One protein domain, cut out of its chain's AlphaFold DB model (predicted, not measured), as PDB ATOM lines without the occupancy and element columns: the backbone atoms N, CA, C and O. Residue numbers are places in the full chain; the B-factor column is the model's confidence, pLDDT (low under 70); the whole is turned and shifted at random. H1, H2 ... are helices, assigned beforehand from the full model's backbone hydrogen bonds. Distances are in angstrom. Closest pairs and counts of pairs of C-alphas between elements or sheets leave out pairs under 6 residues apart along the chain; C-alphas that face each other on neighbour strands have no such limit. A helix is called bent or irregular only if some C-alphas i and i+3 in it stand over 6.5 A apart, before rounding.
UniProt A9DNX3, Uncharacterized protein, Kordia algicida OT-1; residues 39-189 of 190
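Overview. This is residues 39 to 189 of the 190 residues of an uncharacterized protein of Kordia algicida OT-1 (UniProt A9DNX3). One helix, H11, lies in the middle of this domain with other helices round it: H8, H9 and H3 form a row side by side, H7 folds back on H8, H2 crosses H11 on the side away from H8, and H1 lies out by itself. H3, H7, H8, H9 and H11 make an up and down bundle, each running against the one before it in the chain. The printed part has 151 residues with eleven named helices, H1 to H11 in order, and no named strand; the class is all helix. It is compact, with a radius of gyration of the C-alphas of 15.5 A and spans of 43 by 39 by 33 A.

Along the chain. Find C-alpha 39 at (-40.434, 10.727, 34.422), where H1, residues 39 to 43, begins. H2, residues 50 to 66, runs 24.3 A from (-36.296, 10.246, 22.024). Next come H3, residues 75 to 87, 18.3 A, H4, 89 to 99, 16.2 A, H5, 101 to 105, and H6, 107 to 110. H7, 114 to 129, 20.6 A, is irregular, with C-alphas 119 and 122 7.2 A apart and a kink of 38 degrees near residue 121. Then follow H8, 135 to 152, 25.5 A, H9, 158 to 168, 15.3 A, and H10, 171 to 174. H11, 177 to 188, 15.5 A, ends at (-39.308, -7.913, 22.806); it is only just irregular, C-alphas 179 and 182 being 6.7 A apart.

Arrangement. Begin at H11: it touches H2 at Phe 57 and Ile 181, their closest C-alphas, 6.5 A, at a steep tilt of 62 degrees. H9 touches H3 at Lys 79 and Asn 163, 6.3 A, at a shallow tilt of 6 degrees, opposite ways. H8 and H9 form a hairpin, closest at Ile 150 and Lys 158, 5.9 A; so do H7 and H8, at Leu 127 and Leu 137, 6.6 A. H4 touches H2 at Lys 63 and Ala 98, 6.1 A, and only just touches H3, only at the corner, with 3 pairs of C-alphas within 8 A. H5 and H10 are close to H11 but not clearly touching, 7.5 and 6.6 A. H6 meets H5 and H7 only through their links; H1 is apart from the other helices. O i to N i+4 pairs are within hydrogen-bond range throughout H1, H2, H3, H5, H8 and H9, in 6 of 7 in H4, 9 of 12 in H7 and 6 of 8 in H11; H6 and H10 are too short for one.

Size, cuts and confidence. The farthest C-alphas, of Ser 90 and Asp 131, are 44.3 A apart. The printed part has no cut, and no link is long. The pLDDT is under 70 at residues 39 to 46, 101 to 115, 131 to 133 and 135.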
ATOM      1  N   GLN A  39     -40.569  11.978  33.663       63.19
ATOM      2  CA  GLN A  39     -40.434  10.727  34.422       63.19
ATOM      3  C   GLN A  39     -39.003  10.408  34.860       63.19
ATOM      4  O   GLN A  39     -38.829   9.678  35.840       63.19
ATOM      5  N   SER A  40     -37.984  10.973  34.202       54.88
ATOM      6  CA  SER A  40     -36.569  10.788  34.558       54.88
ATOM      7  C   SER A  40     -36.270  11.006  36.052       54.88
ATOM      8  O   SER A  40     -35.585  10.164  36.637       54.88
ATOM      9  N   PRO A  41     -36.836  12.028  36.731       50.88
ATOM     10  CA  PRO A  41     -36.566  12.269  38.149       50.88
ATOM     11  C   PRO A  41     -37.284  11.307  39.109       50.88
ATOM     12  O   PRO A  41     -36.865  11.184  40.256       50.88
ATOM     13  N   ILE A  42     -38.377  10.665  38.678       49.41
ATOM     14  CA  ILE A  42     -39.274   9.882  39.551       49.41
ATOM     15  C   ILE A  42     -39.017   8.376  39.409       49.41
ATOM     16  O   ILE A  42     -39.098   7.648  40.395       49.41
ATOM     17  N   PHE A  43     -38.671   7.917  38.204       47.31
ATOM     18  CA  PHE A  43     -38.492   6.495  37.890       47.31
ATOM     19  C   PHE A  43     -37.108   6.147  37.326       47.31
ATOM     20  O   PHE A  43     -36.874   4.986  37.009       47.31
ATOM     21  N   GLY A  44     -36.189   7.116  37.204       49.19
ATOM     22  CA  GLY A  44     -34.856   6.882  36.638       49.19
ATOM     23  C   GLY A  44     -34.941   6.408  35.190       49.19
ATOM     24  O   GLY A  44     -34.574   5.276  34.887       49.19
ATOM     25  N   SER A  45     -35.476   7.252  34.298       58.28
ATOM     26  CA  SER A  45     -35.670   6.875  32.893       58.28
ATOM     27  C   SER A  45     -34.353   6.398  32.276       58.28
ATOM     28  O   SER A  45     -33.331   7.078  32.351       58.28
ATOM     29  N   TYR A  46     -34.393   5.220  31.652       66.06
ATOM     30  CA  TYR A  46     -33.234   4.635  30.974       66.06
ATOM     31  C   TYR A  46     -32.742   5.515  29.815       66.06
ATOM     32  O   TYR A  46     -31.546   5.604  29.560       66.06
ATOM     33  N   PHE A  47     -33.676   6.194  29.146       72.38
ATOM     34  CA  PHE A  47     -33.399   7.123  28.057       72.38
ATOM     35  C   PHE A  47     -33.388   8.567  28.555       72.38
ATOM     36  O   PHE A  47     -34.152   8.922  29.459       72.38
ATOM     37  N   LYS A  48     -32.554   9.402  27.934       74.50
ATOM     38  CA  LYS A  48     -32.460  10.852  28.179       74.50
ATOM     39  C   LYS A  48     -33.126  11.700  27.095       74.50
ATOM     40  O   LYS A  48     -33.318  12.894  27.305       74.50
ATOM     41  N   SER A  49     -33.457  11.103  25.951       76.88
ATOM     42  CA  SER A  49     -34.127  11.749  24.811       76.88
ATOM     43  C   SER A  49     -34.817  10.712  23.922       76.88
ATOM     44  O   SER A  49     -34.505   9.517  24.013       76.88
ATOM     45  N   TYR A  50     -35.722  11.144  23.037       77.69
ATOM     46  CA  TYR A  50     -36.296  10.246  22.024       77.69
ATOM     47  C   TYR A  50     -35.233   9.684  21.062       77.69
ATOM     48  O   TYR A  50     -35.412   8.584  20.544       77.69
ATOM     49  N   ASP A  51     -34.125  10.395  20.829       82.19
ATOM     50  CA  ASP A  51     -33.045   9.907  19.963       82.19
ATOM     51  C   ASP A  51     -32.413   8.634  20.540       82.19
ATOM     52  O   ASP A  51     -32.231   7.655  19.817       82.19
ATOM     53  N   GLU A  52     -32.191   8.582  21.859       80.38
ATOM     54  CA  GLU A  52     -31.680   7.371  22.517       80.38
ATOM     55  C   GLU A  52     -32.676   6.197  22.429       80.38
ATOM     56  O   GLU A  52     -32.262   5.041  22.309       80.38
ATOM     57  N   VAL A  53     -33.987   6.476  22.425       80.50
ATOM     58  CA  VAL A  53     -35.024   5.460  22.166       80.50
ATOM     59  C   VAL A  53     -34.867   4.911  20.747       80.50
ATOM     60  O   VAL A  53     -34.881   3.697  20.536       80.50
ATOM     61  N   TYR A  54     -34.705   5.784  19.755       85.44
ATOM     62  CA  TYR A  54     -34.576   5.370  18.357       85.44
ATOM     63  C   TYR A  54     -33.290   4.600  18.103       85.44
ATOM     64  O   TYR A  54     -33.326   3.593  17.393       85.44
ATOM     65  N   ASP A  55     -32.185   5.014  18.711       86.56
ATOM     66  CA  ASP A  55     -30.911   4.307  18.630       86.56
ATOM     67  C   ASP A  55     -30.997   2.912  19.248       86.56
ATOM     68  O   ASP A  55     -30.496   1.952  18.658       86.56
ATOM     69  N   PHE A  56     -31.710   2.758  20.367       85.31
ATOM     70  CA  PHE A  56     -31.985   1.445  20.944       85.31
ATOM     71  C   PHE A  56     -32.721   0.532  19.956       85.31
ATOM     72  O   PHE A  56     -32.252  -0.571  19.670       85.31
ATOM     73  N   PHE A  57     -33.833   0.988  19.373       87.69
ATOM     74  CA  PHE A  57     -34.603   0.162  18.435       87.69
ATOM     75  C   PHE A  57     -33.851  -0.113  17.124       87.69
ATOM     76  O   PHE A  57     -33.935  -1.221  16.594       87.69
ATOM     77  N   ARG A  58     -33.049   0.837  16.624       91.75
ATOM     78  CA  ARG A  58     -32.142   0.598  15.487       91.75
ATOM     79  C   ARG A  58     -31.086  -0.451  15.819       91.75
ATOM     80  O   ARG A  58     -30.779  -1.291  14.978       91.75
ATOM     81  N   ASN A  59     -30.536  -0.422  17.031       88.50
ATOM     82  CA  ASN A  59     -29.575  -1.423  17.484       88.50
ATOM     83  C   ASN A  59     -30.215  -2.818  17.561       88.50
ATOM     84  O   ASN A  59     -29.596  -3.792  17.138       88.50
ATOM     85  N   VAL A  60     -31.469  -2.915  18.013       89.56
ATOM     86  CA  VAL A  60     -32.242  -4.167  17.968       89.56
ATOM     87  C   VAL A  60     -32.403  -4.662  16.524       89.56
ATOM     88  O   VAL A  60     -32.048  -5.806  16.248       89.56
ATOM     89  N   GLU A  61     -32.840  -3.819  15.579       93.69
ATOM     90  CA  GLU A  61     -32.928  -4.205  14.155       93.69
ATOM     91  C   GLU A  61     -31.584  -4.687  13.605       93.69
ATOM     92  O   GLU A  61     -31.524  -5.670  12.866       93.69
ATOM     93  N   ASN A  62     -30.497  -3.989  13.935       93.94
ATOM     94  CA  ASN A  62     -29.165  -4.343  13.461       93.94
ATOM     95  C   ASN A  62     -28.731  -5.706  13.990       93.94
ATOM     96  O   ASN A  62     -28.284  -6.527  13.196       93.94
ATOM     97  N   LYS A  63     -28.967  -6.001  15.271       91.44
ATOM     98  CA  LYS A  63     -28.696  -7.329  15.830       91.44
ATOM     99  C   LYS A  63     -29.529  -8.424  15.170       91.44
ATOM    100  O   LYS A  63     -28.991  -9.484  14.859       91.44
ATOM    101  N   LEU A  64     -30.814  -8.178  14.903       93.75
ATOM    102  CA  LEU A  64     -31.657  -9.136  14.176       93.75
ATOM    103  C   LEU A  64     -31.119  -9.394  12.759       93.75
ATOM    104  O   LEU A  64     -31.088 -10.541  12.317       93.75
ATOM    105  N   LYS A  65     -30.632  -8.355  12.067       95.31
ATOM    106  CA  LYS A  65     -30.003  -8.482  10.740       95.31
ATOM    107  C   LYS A  65     -28.668  -9.218  10.776       95.31
ATOM    108  O   LYS A  65     -28.439 -10.110   9.963       95.31
ATOM    109  N   GLU A  66     -27.799  -8.890  11.728       94.38
ATOM    110  CA  GLU A  66     -26.500  -9.553  11.921       94.38
ATOM    111  C   GLU A  66     -26.661 -11.059  12.169       94.38
ATOM    112  O   GLU A  66     -25.871 -11.861  11.670       94.38
ATOM    113  N   ASN A  67     -27.733 -11.444  12.865       92.75
ATOM    114  CA  ASN A  67     -28.089 -12.837  13.137       92.75
ATOM    115  C   ASN A  67     -29.001 -13.459  12.064       92.75
ATOM    116  O   ASN A  67     -29.440 -14.594  12.223       92.75
ATOM    117  N   LYS A  68     -29.257 -12.756  10.950       94.00
ATOM    118  CA  LYS A  68     -30.078 -13.211   9.809       94.00
ATOM    119  C   LYS A  68     -31.540 -13.534  10.150       94.00
ATOM    120  O   LYS A  68     -32.198 -14.234   9.386       94.00
ATOM    121  N   LEU A  69     -32.046 -13.004  11.260       93.69
ATOM    122  CA  LEU A  69     -33.450 -13.113  11.667       93.69
ATOM    123  C   LEU A  69     -34.322 -12.078  10.943       93.69
ATOM    124  O   LEU A  69     -35.480 -12.339  10.645       93.69
ATOM    125  N   LEU A  70     -33.752 -10.916  10.615       96.31
ATOM    126  CA  LEU A  70     -34.380  -9.893   9.781       96.31
ATOM    127  C   LEU A  70     -33.532  -9.694   8.520       96.31
ATOM    128  O   LEU A  70     -32.344  -9.418   8.629       96.31
ATOM    129  N   GLN A  71     -34.108  -9.819   7.323       96.00
ATOM    130  CA  GLN A  71     -33.334  -9.656   6.081       96.00
ATOM    131  C   GLN A  71     -33.074  -8.182   5.751       96.00
ATOM    132  O   GLN A  71     -31.957  -7.790   5.408       96.00
ATOM    133  N   SER A  72     -34.102  -7.341   5.869       96.38
ATOM    134  CA  SER A  72     -34.002  -5.907   5.615       96.38
ATOM    135  C   SER A  72     -35.068  -5.110   6.376       96.38
ATOM    136  O   SER A  72     -35.936  -5.669   7.040       96.38
ATOM    137  N   ASN A  73     -35.014  -3.780   6.273       95.50
ATOM    138  CA  ASN A  73     -35.979  -2.878   6.905       95.50
ATOM    139  C   ASN A  73     -37.212  -2.628   6.001       95.50
ATOM    140  O   ASN A  73     -37.684  -1.495   5.880       95.50
ATOM    141  N   ASP A  74     -37.716  -3.668   5.332       96.62
ATOM    142  CA  ASP A  74     -38.919  -3.613   4.498       96.62
ATOM    143  C   ASP A  74     -40.078  -4.430   5.086       96.62
ATOM    144  O   ASP A  74     -39.926  -5.196   6.038       96.62
ATOM    145  N   LYS A  75     -41.281  -4.215   4.546       97.19
ATOM    146  CA  LYS A  75     -42.495  -4.855   5.061       97.19
ATOM    147  C   LYS A  75     -42.452  -6.372   4.953       97.19
ATOM    148  O   LYS A  75     -42.924  -7.037   5.864       97.19
ATOM    149  N   GLU A  76     -41.936  -6.902   3.848       97.38
ATOM    150  CA  GLU A  76     -41.933  -8.344   3.595       97.38
ATOM    151  C   GLU A  76     -40.991  -9.061   4.565       97.38
ATOM    152  O   GLU A  76     -41.394 -10.040   5.184       97.38
ATOM    153  N   SER A  77     -39.812  -8.491   4.827       97.19
ATOM    154  CA  SER A  77     -38.866  -8.998   5.827       97.19
ATOM    155  C   SER A  77     -39.477  -9.025   7.231       97.19
ATOM    156  O   SER A  77     -39.252  -9.962   7.990       97.19
ATOM    157  N   TYR A  78     -40.270  -8.007   7.589       97.06
ATOM    158  CA  TYR A  78     -40.978  -7.980   8.873       97.06
ATOM    159  C   TYR A  78     -42.102  -9.014   8.947       97.06
ATOM    160  O   TYR A  78     -42.253  -9.664   9.978       97.06
ATOM    161  N   LYS A  79     -42.888  -9.184   7.879       96.06
ATOM    162  CA  LYS A  79     -43.935 -10.214   7.828       96.06
ATOM    163  C   LYS A  79     -43.339 -11.608   7.976       96.06
ATOM    164  O   LYS A  79     -43.831 -12.374   8.793       96.06
ATOM    165  N   GLU A  80     -42.267 -11.901   7.242       94.94
ATOM    166  CA  GLU A  80     -41.563 -13.184   7.321       94.94
ATOM    167  C   GLU A  80     -41.013 -13.432   8.734       94.94
ATOM    168  O   GLU A  80     -41.196 -14.516   9.288       94.94
ATOM    169  N   LEU A  81     -40.416 -12.410   9.360       94.69
ATOM    170  CA  LEU A  81     -39.951 -12.491  10.744       94.69
ATOM    171  C   LEU A  81     -41.087 -12.870  11.705       94.69
ATOM    172  O   LEU A  81     -40.924 -13.796  12.495       94.69
ATOM    173  N   PHE A  82     -42.241 -12.199  11.633       94.06
ATOM    174  CA  PHE A  82     -43.373 -12.513  12.514       94.06
ATOM    175  C   PHE A  82     -44.034 -13.851  12.199       94.06
ATOM    176  O   PHE A  82     -44.419 -14.574  13.118       94.06
ATOM    177  N   GLU A  83     -44.139 -14.210  10.925       91.94
ATOM    178  CA  GLU A  83     -44.654 -15.510  10.515       91.94
ATOM    179  C   GLU A  83     -43.805 -16.641  11.110       91.94
ATOM    180  O   GLU A  83     -44.359 -17.586  11.674       91.94
ATOM    181  N   ASN A  84     -42.477 -16.517  11.054       91.31
ATOM    182  CA  ASN A  84     -41.555 -17.472  11.663       91.31
ATOM    183  C   ASN A  84     -41.635 -17.442  13.194       91.31
ATOM    184  O   ASN A  84     -41.712 -18.497  13.817       91.31
ATOM    185  N   PHE A  85     -41.702 -16.251  13.792       90.44
ATOM    186  CA  PHE A  85     -41.800 -16.064  15.242       90.44
ATOM    187  C   PHE A  85     -43.008 -16.781  15.864       90.44
ATOM    188  O   PHE A  85     -42.878 -17.399  16.915       90.44
ATOM    189  N   PHE A  86     -44.179 -16.743  15.217       85.75
ATOM    190  CA  PHE A  86     -45.379 -17.414  15.736       85.75
ATOM    191  C   PHE A  86     -45.498 -18.891  15.343       85.75
ATOM    192  O   PHE A  86     -46.281 -19.617  15.957       85.75
ATOM    193  N   LYS A  87     -44.772 -19.346  14.318       86.00
ATOM    194  CA  LYS A  87     -44.804 -20.745  13.861       86.00
ATOM    195  C   LYS A  87     -43.756 -21.622  14.534       86.00
ATOM    196  O   LYS A  87     -43.998 -22.818  14.690       86.00
ATOM    197  N   ASP A  88     -42.610 -21.054  14.891       83.44
ATOM    198  CA  ASP A  88     -41.447 -21.792  15.368       83.44
ATOM    199  C   ASP A  88     -40.957 -21.232  16.708       83.44
ATOM    200  O   ASP A  88     -40.394 -20.140  16.790       83.44
ATOM    201  N   SER A  89     -41.134 -22.016  17.773       77.88
ATOM    202  CA  SER A  89     -40.717 -21.639  19.128       77.88
ATOM    203  C   SER A  89     -39.199 -21.521  19.297       77.88
ATOM    204  O   SER A  89     -38.743 -20.947  20.285       77.88
ATOM    205  N   SER A  90     -38.396 -22.029  18.356       84.94
ATOM    206  CA  SER A  90     -36.942 -21.834  18.375       84.94
ATOM    207  C   SER A  90     -36.537 -20.407  17.994       84.94
ATOM    208  O   SER A  90     -35.561 -19.895  18.542       84.94
ATOM    209  N   ILE A  91     -37.331 -19.722  17.164       86.12
ATOM    210  CA  ILE A  91     -37.048 -18.348  16.721       86.12
ATOM    211  C   ILE A  91     -37.100 -17.365  17.889       86.12
ATOM    212  O   ILE A  91     -36.283 -16.450  17.962       86.12
ATOM    213  N   GLU A  92     -38.011 -17.559  18.842       82.44
ATOM    214  CA  GLU A  92     -38.066 -16.745  20.060       82.44
ATOM    215  C   GLU A  92     -36.753 -16.843  20.859       82.44
ATOM    216  O   GLU A  92     -36.205 -15.837  21.321       82.44
ATOM    217  N   ASN A  93     -36.203 -18.053  20.971       83.50
ATOM    218  CA  ASN A  93     -34.923 -18.281  21.632       83.50
ATOM    219  C   ASN A  93     -33.751 -17.691  20.830       83.50
ATOM    220  O   ASN A  93     -32.862 -17.072  21.415       83.50
ATOM    221  N   ASP A  94     -33.770 -17.808  19.504       86.19
ATOM    222  CA  ASP A  94     -32.751 -17.211  18.637       86.19
ATOM    223  C   ASP A  94     -32.755 -15.680  18.721       86.19
ATOM    224  O   ASP A  94     -31.689 -15.064  18.774       86.19
ATOM    225  N   ILE A  95     -33.932 -15.051  18.830       85.50
ATOM    226  CA  ILE A  95     -34.061 -13.612  19.103       85.50
ATOM    227  C   ILE A  95     -33.442 -13.277  20.462       85.50
ATOM    228  O   ILE A  95     -32.625 -12.357  20.551       85.50
ATOM    229  N   LYS A  96     -33.764 -14.029  21.521       83.00
ATOM    230  CA  LYS A  96     -33.182 -13.811  22.859       83.00
ATOM    231  C   LYS A  96     -31.653 -13.914  22.836       83.00
ATOM    232  O   LYS A  96     -30.979 -13.060  23.416       83.00
ATOM    233  N   ILE A  97     -31.099 -14.892  22.119       85.00
ATOM    234  CA  ILE A  97     -29.649 -15.063  21.937       85.00
ATOM    235  C   ILE A  97     -29.050 -13.894  21.147       85.00
ATOM    236  O   ILE A  97     -28.057 -13.309  21.583       85.00
ATOM    237  N   ALA A  98     -29.655 -13.526  20.016       84.25
ATOM    238  CA  ALA A  98     -29.186 -12.448  19.148       84.25
ATOM    239  C   ALA A  98     -29.122 -11.104  19.886       84.25
ATOM    240  O   ALA A  98     -28.179 -10.323  19.723       84.25
ATOM    241  N   LEU A  99     -30.121 -10.828  20.723       82.25
ATOM    242  CA  LEU A  99     -30.184  -9.607  21.516       82.25
ATOM    243  C   LEU A  99     -29.251  -9.672  22.735       82.25
ATOM    244  O   LEU A  99     -28.631  -8.659  23.088       82.25
ATOM    245  N   GLY A 100     -29.042 -10.867  23.284       75.50
ATOM    246  CA  GLY A 100     -28.208 -11.127  24.450       75.50
ATOM    247  C   GLY A 100     -28.893 -10.712  25.751       75.50
ATOM    248  O   GLY A 100     -29.695  -9.776  25.772       75.50
ATOM    249  N   GLU A 101     -28.524 -11.376  26.853       62.97
ATOM    250  CA  GLU A 101     -29.170 -11.203  28.164       62.97
ATOM    251  C   GLU A 101     -29.256  -9.740  28.600       62.97
ATOM    252  O   GLU A 101     -30.287  -9.312  29.081       62.97
ATOM    253  N   LYS A 102     -28.231  -8.920  28.343       59.06
ATOM    254  CA  LYS A 102     -28.241  -7.508  28.746       59.06
ATOM    255  C   LYS A 102     -29.355  -6.682  28.077       59.06
ATOM    256  O   LYS A 102     -29.886  -5.781  28.708       59.06
ATOM    257  N   LEU A 103     -29.732  -6.979  26.828       62.59
ATOM    258  CA  LEU A 103     -30.853  -6.292  26.163       62.59
ATOM    259  C   LEU A 103     -32.219  -6.841  26.585       62.59
ATOM    260  O   LEU A 103     -33.213  -6.151  26.393       62.59
ATOM    261  N   THR A 104     -32.277  -8.054  27.142       57.03
ATOM    262  CA  THR A 104     -33.521  -8.704  27.577       57.03
ATOM    263  C   THR A 104     -33.766  -8.583  29.089       57.03
ATOM    264  O   THR A 104     -34.924  -8.536  29.493       57.03
ATOM    265  N   SER A 105     -32.720  -8.438  29.915       48.47
ATOM    266  CA  SER A 105     -32.767  -8.273  31.378       48.47
ATOM    267  C   SER A 105     -32.776  -6.806  31.822       48.47
ATOM    268  O   SER A 105     -33.579  -6.445  32.677       48.47
ATOM    269  N   ASP A 106     -31.982  -5.917  31.199       49.25
ATOM    270  CA  ASP A 106     -32.118  -4.458  31.421       49.25
ATOM    271  C   ASP A 106     -33.479  -3.947  30.874       49.25
ATOM    272  O   ASP A 106     -33.951  -2.860  31.217       49.25
ATOM    273  N   ASN A 107     -34.155  -4.778  30.071       51.72
ATOM    274  CA  ASN A 107     -35.493  -4.570  29.519       51.72
ATOM    275  C   ASN A 107     -36.595  -4.551  30.595       51.72
ATOM    276  O   ASN A 107     -37.610  -3.889  30.391       51.72
ATOM    277  N   GLU A 108     -36.391  -5.168  31.769       46.44
ATOM    278  CA  GLU A 108     -37.325  -5.039  32.904       46.44
ATOM    279  C   GLU A 108     -37.450  -3.585  33.397       46.44
ATOM    280  O   GLU A 108     -38.485  -3.195  33.935       46.44
ATOM    281  N   THR A 109     -36.441  -2.743  33.146       44.34
ATOM    282  CA  THR A 109     -36.482  -1.308  33.486       44.34
ATOM    283  C   THR A 109     -37.041  -0.457  32.340       44.34
ATOM    284  O   THR A 109     -37.714   0.547  32.577       44.34
ATOM    285  N   ILE A 110     -36.859  -0.888  31.085       52.25
ATOM    286  CA  ILE A 110     -37.597  -0.336  29.934       52.25
ATOM    287  C   ILE A 110     -39.109  -0.653  30.076       52.25
ATOM    288  O   ILE A 110     -39.937   0.106  29.572       52.25
ATOM    289  N   ASN A 111     -39.474  -1.697  30.838       50.53
ATOM    290  CA  ASN A 111     -40.782  -2.367  30.831       50.53
ATOM    291  C   ASN A 111     -42.028  -1.636  31.334       50.53
ATOM    292  O   ASN A 111     -43.122  -2.122  31.075       50.53
ATOM    293  N   LEU A 112     -41.950  -0.504  32.040       50.91
ATOM    294  CA  LEU A 112     -43.167  -0.007  32.718       50.91
ATOM    295  C   LEU A 112     -43.591   1.420  32.368       50.91
ATOM    296  O   LEU A 112     -44.790   1.700  32.329       50.91
ATOM    297  N   GLY A 113     -42.656   2.318  32.059       58.81
ATOM    298  CA  GLY A 113     -42.993   3.704  31.718       58.81
ATOM    299  C   GLY A 113     -43.045   3.936  30.212       58.81
ATOM    300  O   GLY A 113     -44.095   4.171  29.619       58.81
ATOM    301  N   ILE A 114     -41.877   3.850  29.583       63.47
ATOM    302  CA  ILE A 114     -41.614   4.379  28.236       63.47
ATOM    303  C   ILE A 114     -42.399   3.636  27.151       63.47
ATOM    304  O   ILE A 114     -42.869   4.245  26.195       63.47
ATOM    305  N   GLN A 115     -42.632   2.341  27.337       68.88
ATOM    306  CA  GLN A 115     -43.376   1.508  26.395       68.88
ATOM    307  C   GLN A 115     -44.840   1.928  26.295       68.88
ATOM    308  O   GLN A 115     -45.362   2.118  25.199       68.88
ATOM    309  N   ARG A 116     -45.489   2.163  27.442       70.88
ATOM    310  CA  ARG A 116     -46.872   2.643  27.470       70.88
ATOM    311  C   ARG A 116     -46.985   4.017  26.816       70.88
ATOM    312  O   ARG A 116     -47.958   4.258  26.106       70.88
ATOM    313  N   PHE A 117     -45.973   4.872  26.977       72.44
ATOM    314  CA  PHE A 117     -45.930   6.169  26.304       72.44
ATOM    315  C   PHE A 117     -45.794   6.047  24.788       72.44
ATOM    316  O   PHE A 117     -46.604   6.630  24.069       72.44
ATOM    317  N   ILE A 118     -44.831   5.259  24.309       72.62
ATOM    318  CA  ILE A 118     -44.583   5.060  22.875       72.62
ATOM    319  C   ILE A 118     -45.788   4.418  22.185       72.62
ATOM    320  O   ILE A 118     -46.181   4.838  21.099       72.62
ATOM    321  N   LEU A 119     -46.360   3.386  22.802       76.44
ATOM    322  CA  LEU A 119     -47.343   2.532  22.143       76.44
ATOM    323  C   LEU A 119     -48.766   3.022  22.308       76.44
ATOM    324  O   LEU A 119     -49.570   2.743  21.429       76.44
ATOM    325  N   PHE A 120     -49.086   3.710  23.405       79.56
ATOM    326  CA  PHE A 120     -50.465   4.054  23.736       79.56
ATOM    327  C   PHE A 120     -50.612   5.535  24.074       79.56
ATOM    328  O   PHE A 120     -51.277   6.257  23.341       79.56
ATOM    329  N   THR A 121     -49.958   6.035  25.125       80.12
ATOM    330  CA  THR A 121     -50.259   7.373  25.660       80.12
ATOM    331  C   THR A 121     -49.961   8.504  24.676       80.12
ATOM    332  O   THR A 121     -50.803   9.383  24.518       80.12
ATOM    333  N   CYS A 122     -48.810   8.501  23.996       82.00
ATOM    334  CA  CYS A 122     -48.489   9.552  23.027       82.00
ATOM    335  C   CYS A 122     -49.394   9.503  21.788       82.00
ATOM    336  O   CYS A 122     -49.997  10.527  21.460       82.00
ATOM    337  N   PRO A 123     -49.580   8.341  21.130       84.25
ATOM    338  CA  PRO A 123     -50.562   8.211  20.060       84.25
ATOM    339  C   PRO A 123     -51.988   8.621  20.457       84.25
ATOM    340  O   PRO A 123     -52.638   9.348  19.711       84.25
ATOM    341  N   GLU A 124     -52.481   8.192  21.622       84.81
ATOM    342  CA  GLU A 124     -53.822   8.539  22.112       84.81
ATOM    343  C   GLU A 124     -53.958  10.034  22.394       84.81
ATOM    344  O   GLU A 124     -54.976  10.632  22.042       84.81
ATOM    345  N   HIS A 125     -52.928  10.654  22.978       83.00
ATOM    346  CA  HIS A 125     -52.910  12.092  23.203       83.00
ATOM    347  C   HIS A 125     -53.038  12.853  21.879       83.00
ATOM    348  O   HIS A 125     -53.940  13.678  21.738       83.00
ATOM    349  N   ILE A 126     -52.221  12.510  20.882       81.69
ATOM    350  CA  ILE A 126     -52.264  13.112  19.540       81.69
ATOM    351  C   ILE A 126     -53.648  12.954  18.901       81.69
ATOM    352  O   ILE A 126     -54.208  13.924  18.391       81.69
ATOM    353  N   LEU A 127     -54.231  11.752  18.965       83.12
ATOM    354  CA  LEU A 127     -55.569  11.473  18.432       83.12
ATOM    355  C   LEU A 127     -56.674  12.241  19.174       83.12
ATOM    356  O   LEU A 127     -57.708  12.529  18.584       83.12
ATOM    357  N   SER A 128     -56.476  12.567  20.453       81.31
ATOM    358  CA  SER A 128     -57.449  13.327  21.252       81.31
ATOM    359  C   SER A 128     -57.415  14.837  20.998       81.31
ATOM    360  O   SER A 128     -58.424  15.507  21.205       81.31
ATOM    361  N   GLN A 129     -56.265  15.375  20.576       79.69
ATOM    362  CA  GLN A 129     -56.060  16.809  20.338       79.69
ATOM    363  C   GLN A 129     -56.348  17.226  18.889       79.69
ATOM    364  O   GLN A 129     -56.444  18.416  18.601       79.69
ATOM    365  N   ASN A 130     -56.483  16.262  17.977       75.81
ATOM    366  CA  ASN A 130     -56.646  16.513  16.553       75.81
ATOM    367  C   ASN A 130     -57.905  15.831  16.005       75.81
ATOM    368  O   ASN A 130     -58.139  14.648  16.242       75.81
ATOM    369  N   ASP A 131     -58.680  16.541  15.183       67.75
ATOM    370  CA  ASP A 131     -59.761  15.918  14.418       67.75
ATOM    371  C   ASP A 131     -59.167  14.937  13.391       67.75
ATOM    372  O   ASP A 131     -58.228  15.294  12.674       67.75
ATOM    373  N   ASN A 132     -59.746  13.729  13.275       62.44
ATOM    374  CA  ASN A 132     -59.349  12.584  12.412       62.44
ATOM    375  C   ASN A 132     -59.374  12.852  10.881       62.44
ATOM    376  O   ASN A 132     -59.629  11.971  10.057       62.44
ATOM    377  N   SER A 133     -59.147  14.093  10.481       66.56
ATOM    378  CA  SER A 133     -59.229  14.609   9.124       66.56
ATOM    379  C   SER A 133     -58.044  14.205   8.243       66.56
ATOM    380  O   SER A 133     -58.228  14.057   7.034       66.56
ATOM    381  N   SER A 134     -56.854  13.973   8.812       73.81
ATOM    382  CA  SER A 134     -55.673  13.576   8.035       73.81
ATOM    383  C   SER A 134     -55.545  12.060   7.888       73.81
ATOM    384  O   SER A 134     -55.855  11.299   8.805       73.81
ATOM    385  N   ASP A 135     -55.044  11.611   6.734       69.75
ATOM    386  CA  ASP A 135     -54.801  10.184   6.484       69.75
ATOM    387  C   ASP A 135     -53.783   9.600   7.470       69.75
ATOM    388  O   ASP A 135     -53.935   8.471   7.920       69.75
ATOM    389  N   TYR A 136     -52.834  10.415   7.938       71.75
ATOM    390  CA  TYR A 136     -51.911  10.011   8.991       71.75
ATOM    391  C   TYR A 136     -52.621   9.713  10.320       71.75
ATOM    392  O   TYR A 136     -52.316   8.708  10.963       71.75
ATOM    393  N   LEU A 137     -53.541  10.575  10.772       76.56
ATOM    394  CA  LEU A 137     -54.277  10.357  12.027       76.56
ATOM    395  C   LEU A 137     -55.169   9.116  11.927       76.56
ATOM    396  O   LEU A 137     -55.269   8.353  12.886       76.56
ATOM    397  N   LYS A 138     -55.737   8.848  10.744       78.62
ATOM    398  CA  LYS A 138     -56.442   7.587  10.474       78.62
ATOM    399  C   LYS A 138     -55.503   6.387  10.606       78.62
ATOM    400  O   LYS A 138     -55.846   5.452  11.323       78.62
ATOM    401  N   ASP A 139     -54.312   6.432  10.009       79.38
ATOM    402  CA  ASP A 139     -53.319   5.354  10.130       79.38
ATOM    403  C   ASP A 139     -52.860   5.165  11.584       79.38
ATOM    404  O   ASP A 139     -52.690   4.047  12.067       79.38
ATOM    405  N   LEU A 140     -52.650   6.256  12.328       82.12
ATOM    406  CA  LEU A 140     -52.309   6.200  13.752       82.12
ATOM    407  C   LEU A 140     -53.436   5.548  14.569       82.12
ATOM    408  O   LEU A 140     -53.162   4.664  15.378       82.12
ATOM    409  N   SER A 141     -54.690   5.920  14.312       84.31
ATOM    410  CA  SER A 141     -55.878   5.335  14.946       84.31
ATOM    411  C   SER A 141     -56.036   3.842  14.630       84.31
ATOM    412  O   SER A 141     -56.250   3.028  15.529       84.31
ATOM    413  N   ILE A 142     -55.848   3.446  13.368       85.50
ATOM    414  CA  ILE A 142     -55.879   2.038  12.951       85.50
ATOM    415  C   ILE A 142     -54.786   1.242  13.676       85.50
ATOM    416  O   ILE A 142     -55.072   0.187  14.246       85.50
ATOM    417  N   ARG A 143     -53.556   1.765  13.730       83.88
ATOM    418  CA  ARG A 143     -52.444   1.143  14.468       83.88
ATOM    419  C   ARG A 143     -52.739   0.997  15.959       83.88
ATOM    420  O   ARG A 143     -52.482  -0.067  16.515       83.88
ATOM    421  N   GLN A 144     -53.332   2.010  16.593       87.12
ATOM    422  CA  GLN A 144     -53.764   1.922  17.993       87.12
ATOM    423  C   GLN A 144     -54.769   0.792  18.215       87.12
ATOM    424  O   GLN A 144     -54.665   0.058  19.196       87.12
ATOM    425  N   ASN A 145     -55.711   0.604  17.291       87.75
ATOM    426  CA  ASN A 145     -56.676  -0.485  17.386       87.75
ATOM    427  C   ASN A 145     -56.006  -1.859  17.258       87.75
ATOM    428  O   ASN A 145     -56.354  -2.764  18.014       87.75
ATOM    429  N   PHE A 146     -55.031  -2.020  16.356       90.25
ATOM    430  CA  PHE A 146     -54.254  -3.261  16.271       90.25
ATOM    431  C   PHE A 146     -53.484  -3.539  17.562       90.25
ATOM    432  O   PHE A 146     -53.601  -4.634  18.108       90.25
ATOM    433  N   LEU A 147     -52.759  -2.549  18.092       88.00
ATOM    434  CA  LEU A 147     -51.996  -2.703  19.334       88.00
ATOM    435  C   LEU A 147     -52.899  -3.065  20.515       88.00
ATOM    436  O   LEU A 147     -52.580  -3.985  21.264       88.00
ATOM    437  N   LYS A 148     -54.056  -2.409  20.653       87.38
ATOM    438  CA  LYS A 148     -55.018  -2.740  21.713       87.38
ATOM    439  C   LYS A 148     -55.469  -4.194  21.636       87.38
ATOM    440  O   LYS A 148     -55.460  -4.867  22.657       87.38
ATOM    441  N   LYS A 149     -55.779  -4.696  20.440       89.19
ATOM    442  CA  LYS A 149     -56.154  -6.103  20.257       89.19
ATOM    443  C   LYS A 149     -55.003  -7.060  20.567       89.19
ATOM    444  O   LYS A 149     -55.203  -8.050  21.253       89.19
ATOM    445  N   ILE A 150     -53.785  -6.752  20.116       88.06
ATOM    446  CA  ILE A 150     -52.599  -7.597  20.349       88.06
ATOM    447  C   ILE A 150     -52.299  -7.755  21.850       88.06
ATOM    448  O   ILE A 150     -51.934  -8.853  22.278       88.06
ATOM    449  N   PHE A 151     -52.439  -6.677  22.632       84.94
ATOM    450  CA  PHE A 151     -52.048  -6.642  24.046       84.94
ATOM    451  C   PHE A 151     -53.190  -6.870  25.045       84.94
ATOM    452  O   PHE A 151     -52.905  -7.269  26.174       84.94
ATOM    453  N   TYR A 152     -54.450  -6.613  24.678       85.38
ATOM    454  CA  TYR A 152     -55.579  -6.656  25.618       85.38
ATOM    455  C   TYR A 152     -56.695  -7.643  25.260       85.38
ATOM    456  O   TYR A 152     -57.513  -7.925  26.135       85.38
ATOM    457  N   ASP A 153     -56.752  -8.186  24.039       87.94
ATOM    458  CA  ASP A 153     -57.717  -9.251  23.744       87.94
ATOM    459  C   ASP A 153     -57.238 -10.578  24.364       87.94
ATOM    460  O   ASP A 153     -56.043 -10.870  24.400       87.94
ATOM    461  N   GLU A 154     -58.175 -11.412  24.830       80.44
ATOM    462  CA  GLU A 154     -57.844 -12.676  25.510       80.44
ATOM    463  C   GLU A 154     -57.266 -13.741  24.564       80.44
ATOM    464  O   GLU A 154     -56.428 -14.534  24.981       80.44
ATOM    465  N   ASN A 155     -57.700 -13.772  23.296       81.62
ATOM    466  CA  ASN A 155     -57.264 -14.763  22.299       81.62
ATOM    467  C   ASN A 155     -57.143 -14.173  20.875       81.62
ATOM    468  O   ASN A 155     -57.853 -14.611  19.966       81.62
ATOM    469  N   PRO A 156     -56.297 -13.155  20.652       86.62
ATOM    470  CA  PRO A 156     -56.112 -12.581  19.327       86.62
ATOM    471  C   PRO A 156     -55.313 -13.516  18.408       86.62
ATOM    472  O   PRO A 156     -54.306 -14.091  18.829       86.62
ATOM    473  N   ASP A 157     -55.673 -13.581  17.120       88.44
ATOM    474  CA  ASP A 157     -54.738 -14.043  16.086       88.44
ATOM    475  C   ASP A 157     -53.676 -12.953  15.879       88.44
ATOM    476  O   ASP A 157     -53.837 -12.000  15.111       88.44
ATOM    477  N   LYS A 158     -52.593 -13.051  16.652       86.69
ATOM    478  CA  LYS A 158     -51.539 -12.031  16.680       86.69
ATOM    479  C   LYS A 158     -50.846 -11.890  15.332       86.69
ATOM    480  O   LYS A 158     -50.537 -10.767  14.939       86.69
ATOM    481  N   ASN A 159     -50.658 -12.990  14.604       88.19
ATOM    482  CA  ASN A 159     -50.036 -12.952  13.288       88.19
ATOM    483  C   ASN A 159     -50.918 -12.188  12.288       88.19
ATOM    484  O   ASN A 159     -50.424 -11.324  11.563       88.19
ATOM    485  N   GLU A 160     -52.231 -12.436  12.286       91.81
ATOM    486  CA  GLU A 160     -53.173 -11.676  11.458       91.81
ATOM    487  C   GLU A 160     -53.162 -10.181  11.812       91.81
ATOM    488  O   GLU A 160     -53.036  -9.328  10.926       91.81
ATOM    489  N   LEU A 161     -53.234  -9.844  13.103       92.69
ATOM    490  CA  LEU A 161     -53.253  -8.452  13.561       92.69
ATOM    491  C   LEU A 161     -51.960  -7.704  13.221       92.69
ATOM    492  O   LEU A 161     -52.011  -6.549  12.794       92.69
ATOM    493  N   ILE A 162     -50.805  -8.349  13.374       93.19
ATOM    494  CA  ILE A 162     -49.505  -7.755  13.046       93.19
ATOM    495  C   ILE A 162     -49.372  -7.552  11.541       93.19
ATOM    496  O   ILE A 162     -48.970  -6.471  11.105       93.19
ATOM    497  N   ASN A 163     -49.792  -8.525  10.731       93.56
ATOM    498  CA  ASN A 163     -49.831  -8.372   9.278       93.56
ATOM    499  C   ASN A 163     -50.768  -7.235   8.851       93.56
ATOM    500  O   ASN A 163     -50.410  -6.429   7.986       93.56
ATOM    501  N   GLY A 164     -51.933  -7.111   9.490       93.00
ATOM    502  CA  GLY A 164     -52.841  -5.978   9.312       93.00
ATOM    503  C   GLY A 164     -52.172  -4.640   9.639       93.00
ATOM    504  O   GLY A 164     -52.262  -3.694   8.850       93.00
ATOM    505  N   MET A 165     -51.425  -4.582  10.744       92.69
ATOM    506  CA  MET A 165     -50.675  -3.394  11.149       92.69
ATOM    507  C   MET A 165     -49.576  -3.027  10.140       92.69
ATOM    508  O   MET A 165     -49.498  -1.870   9.730       92.69
ATOM    509  N   ILE A 166     -48.766  -3.991   9.682       94.62
ATOM    510  CA  ILE A 166     -47.703  -3.773   8.680       94.62
ATOM    511  C   ILE A 166     -48.291  -3.274   7.355       94.62
ATOM    512  O   ILE A 166     -47.751  -2.355   6.734       94.62
ATOM    513  N   ASN A 167     -49.406  -3.862   6.916       93.62
ATOM    514  CA  ASN A 167     -50.046  -3.504   5.651       93.62
ATOM    515  C   ASN A 167     -50.630  -2.083   5.670       93.62
ATOM    516  O   ASN A 167     -50.657  -1.440   4.621       93.62
ATOM    517  N   ASN A 168     -51.057  -1.584   6.836       90.12
ATOM    518  CA  ASN A 168     -51.631  -0.244   6.976       90.12
ATOM    519  C   ASN A 168     -50.582   0.887   6.965       90.12
ATOM    520  O   ASN A 168     -50.908   2.006   6.586       90.12
ATOM    521  N   ILE A 169     -49.322   0.623   7.316       86.81
ATOM    522  CA  ILE A 169     -48.254   1.636   7.247       86.81
ATOM    523  C   ILE A 169     -47.896   1.877   5.774       86.81
ATOM    524  O   ILE A 169     -47.689   0.910   5.051       86.81
ATOM    525  N   SER A 170     -47.775   3.111   5.274       86.56
ATOM    526  CA  SER A 170     -47.321   3.324   3.881       86.56
ATOM    527  C   SER A 170     -45.853   2.899   3.690       86.56
ATOM    528  O   SER A 170     -45.100   2.851   4.654       86.56
ATOM    529  N   ASN A 171     -45.403   2.588   2.468       88.75
ATOM    530  CA  ASN A 171     -43.999   2.184   2.259       88.75
ATOM    531  C   ASN A 171     -43.009   3.288   2.667       88.75
ATOM    532  O   ASN A 171     -41.989   2.980   3.277       88.75
ATOM    533  N   ASP A 172     -43.347   4.553   2.399       86.31
ATOM    534  CA  ASP A 172     -42.529   5.709   2.780       86.31
ATOM    535  C   ASP A 172     -42.446   5.864   4.301       86.31
ATOM    536  O   ASP A 172     -41.362   6.055   4.848       86.31
ATOM    537  N   GLN A 173     -43.579   5.732   5.002       84.62
ATOM    538  CA  GLN A 173     -43.598   5.732   6.466       84.62
ATOM    539  C   GLN A 173     -42.827   4.532   7.015       84.62
ATOM    540  O   GLN A 173     -42.060   4.678   7.957       84.62
ATOM    541  N   PHE A 174     -42.966   3.355   6.403       91.06
ATOM    542  CA  PHE A 174     -42.303   2.141   6.866       91.06
ATOM    543  C   PHE A 174     -40.776   2.246   6.817       91.06
ATOM    544  O   PHE A 174     -40.123   1.483   7.512       91.06
ATOM    545  N   GLN A 175     -40.189   3.186   6.062       90.25
ATOM    546  CA  GLN A 175     -38.744   3.453   6.090       90.25
ATOM    547  C   GLN A 175     -38.280   4.189   7.354       90.25
ATOM    548  O   GLN A 175     -37.109   4.090   7.733       90.25
ATOM    549  N   ASP A 176     -39.180   4.846   8.080       87.50
ATOM    550  CA  ASP A 176     -38.861   5.532   9.327       87.50
ATOM    551  C   ASP A 176     -39.041   4.608  10.545       87.50
ATOM    552  O   ASP A 176     -40.054   3.922  10.695       87.50
ATOM    553  N   ILE A 177     -38.031   4.585  11.423       88.69
ATOM    554  CA  ILE A 177     -37.967   3.682  12.580       88.69
ATOM    555  C   ILE A 177     -39.167   3.872  13.502       88.69
ATOM    556  O   ILE A 177     -39.685   2.887  14.017       88.69
ATOM    557  N   ILE A 178     -39.673   5.102  13.641       83.19
ATOM    558  CA  ILE A 178     -40.793   5.419  14.535       83.19
ATOM    559  C   ILE A 178     -42.036   4.556  14.262       83.19
ATOM    560  O   ILE A 178     -42.741   4.177  15.194       83.19
ATOM    561  N   PHE A 179     -42.267   4.165  13.005       85.75
ATOM    562  CA  PHE A 179     -43.396   3.307  12.628       85.75
ATOM    563  C   PHE A 179     -43.114   1.817  12.774       85.75
ATOM    564  O   PHE A 179     -44.053   1.024  12.805       85.75
ATOM    565  N   ARG A 180     -41.842   1.424  12.871       91.69
ATOM    566  CA  ARG A 180     -41.427   0.038  13.106       91.69
ATOM    567  C   ARG A 180     -41.196  -0.259  14.585       91.69
ATOM    568  O   ARG A 180     -41.225  -1.424  14.963       91.69
ATOM    569  N   ILE A 181     -41.050   0.757  15.438       88.44
ATOM    570  CA  ILE A 181     -40.913   0.582  16.892       88.44
ATOM    571  C   ILE A 181     -42.023  -0.294  17.488       88.44
ATOM    572  O   ILE A 181     -41.673  -1.228  18.204       88.44
ATOM    573  N   PRO A 182     -43.324  -0.103  17.180       87.81
ATOM    574  CA  PRO A 182     -44.360  -0.978  17.726       87.81
ATOM    575  C   PRO A 182     -44.187  -2.450  17.335       87.81
ATOM    576  O   PRO A 182     -44.494  -3.332  18.126       87.81
ATOM    577  N   LEU A 183     -43.655  -2.726  16.141       91.88
ATOM    578  CA  LEU A 183     -43.348  -4.086  15.694       91.88
ATOM    579  C   LEU A 183     -42.174  -4.660  16.486       91.88
ATOM    580  O   LEU A 183     -42.289  -5.716  17.095       91.88
ATOM    581  N   ILE A 184     -41.056  -3.937  16.540       90.12
ATOM    582  CA  ILE A 184     -39.874  -4.383  17.289       90.12
ATOM    583  C   ILE A 184     -40.233  -4.610  18.760       90.12
ATOM    584  O   ILE A 184     -39.790  -5.570  19.375       90.12
ATOM    585  N   TYR A 185     -41.094  -3.760  19.306       84.81
ATOM    586  CA  TYR A 185     -41.593  -3.886  20.659       84.81
ATOM    587  C   TYR A 185     -42.338  -5.200  20.922       84.81
ATOM    588  O   TYR A 185     -42.095  -5.838  21.945       84.81
ATOM    589  N   ILE A 186     -43.220  -5.615  20.006       85.31
ATOM    590  CA  ILE A 186     -43.959  -6.879  20.124       85.31
ATOM    591  C   ILE A 186     -42.989  -8.062  20.205       85.31
ATOM    592  O   ILE A 186     -43.208  -8.946  21.025       85.31
ATOM    593  N   LEU A 187     -41.897  -8.050  19.430       85.50
ATOM    594  CA  LEU A 187     -40.862  -9.095  19.488       85.50
ATOM    595  C   LEU A 187     -40.134  -9.146  20.837       85.50
ATOM    596  O   LEU A 187     -39.673 -10.202  21.242       85.50
ATOM    597  N   LEU A 188     -39.998  -8.003  21.517       80.25
ATOM    598  CA  LEU A 188     -39.308  -7.913  22.806       80.25
ATOM    599  C   LEU A 188     -40.189  -8.303  24.004       80.25
ATOM    600  O   LEU A 188     -39.650  -8.494  25.091       80.25
ATOM    601  N   ASN A 189     -41.515  -8.355  23.830       74.62
ATOM    602  CA  ASN A 189     -42.502  -8.531  24.911       74.62
ATOM    603  C   ASN A 189     -43.360  -9.791  24.755       74.62
ATOM    604  O   ASN A 189     -44.400  -9.929  25.401       74.62
TER     605      ASN A 189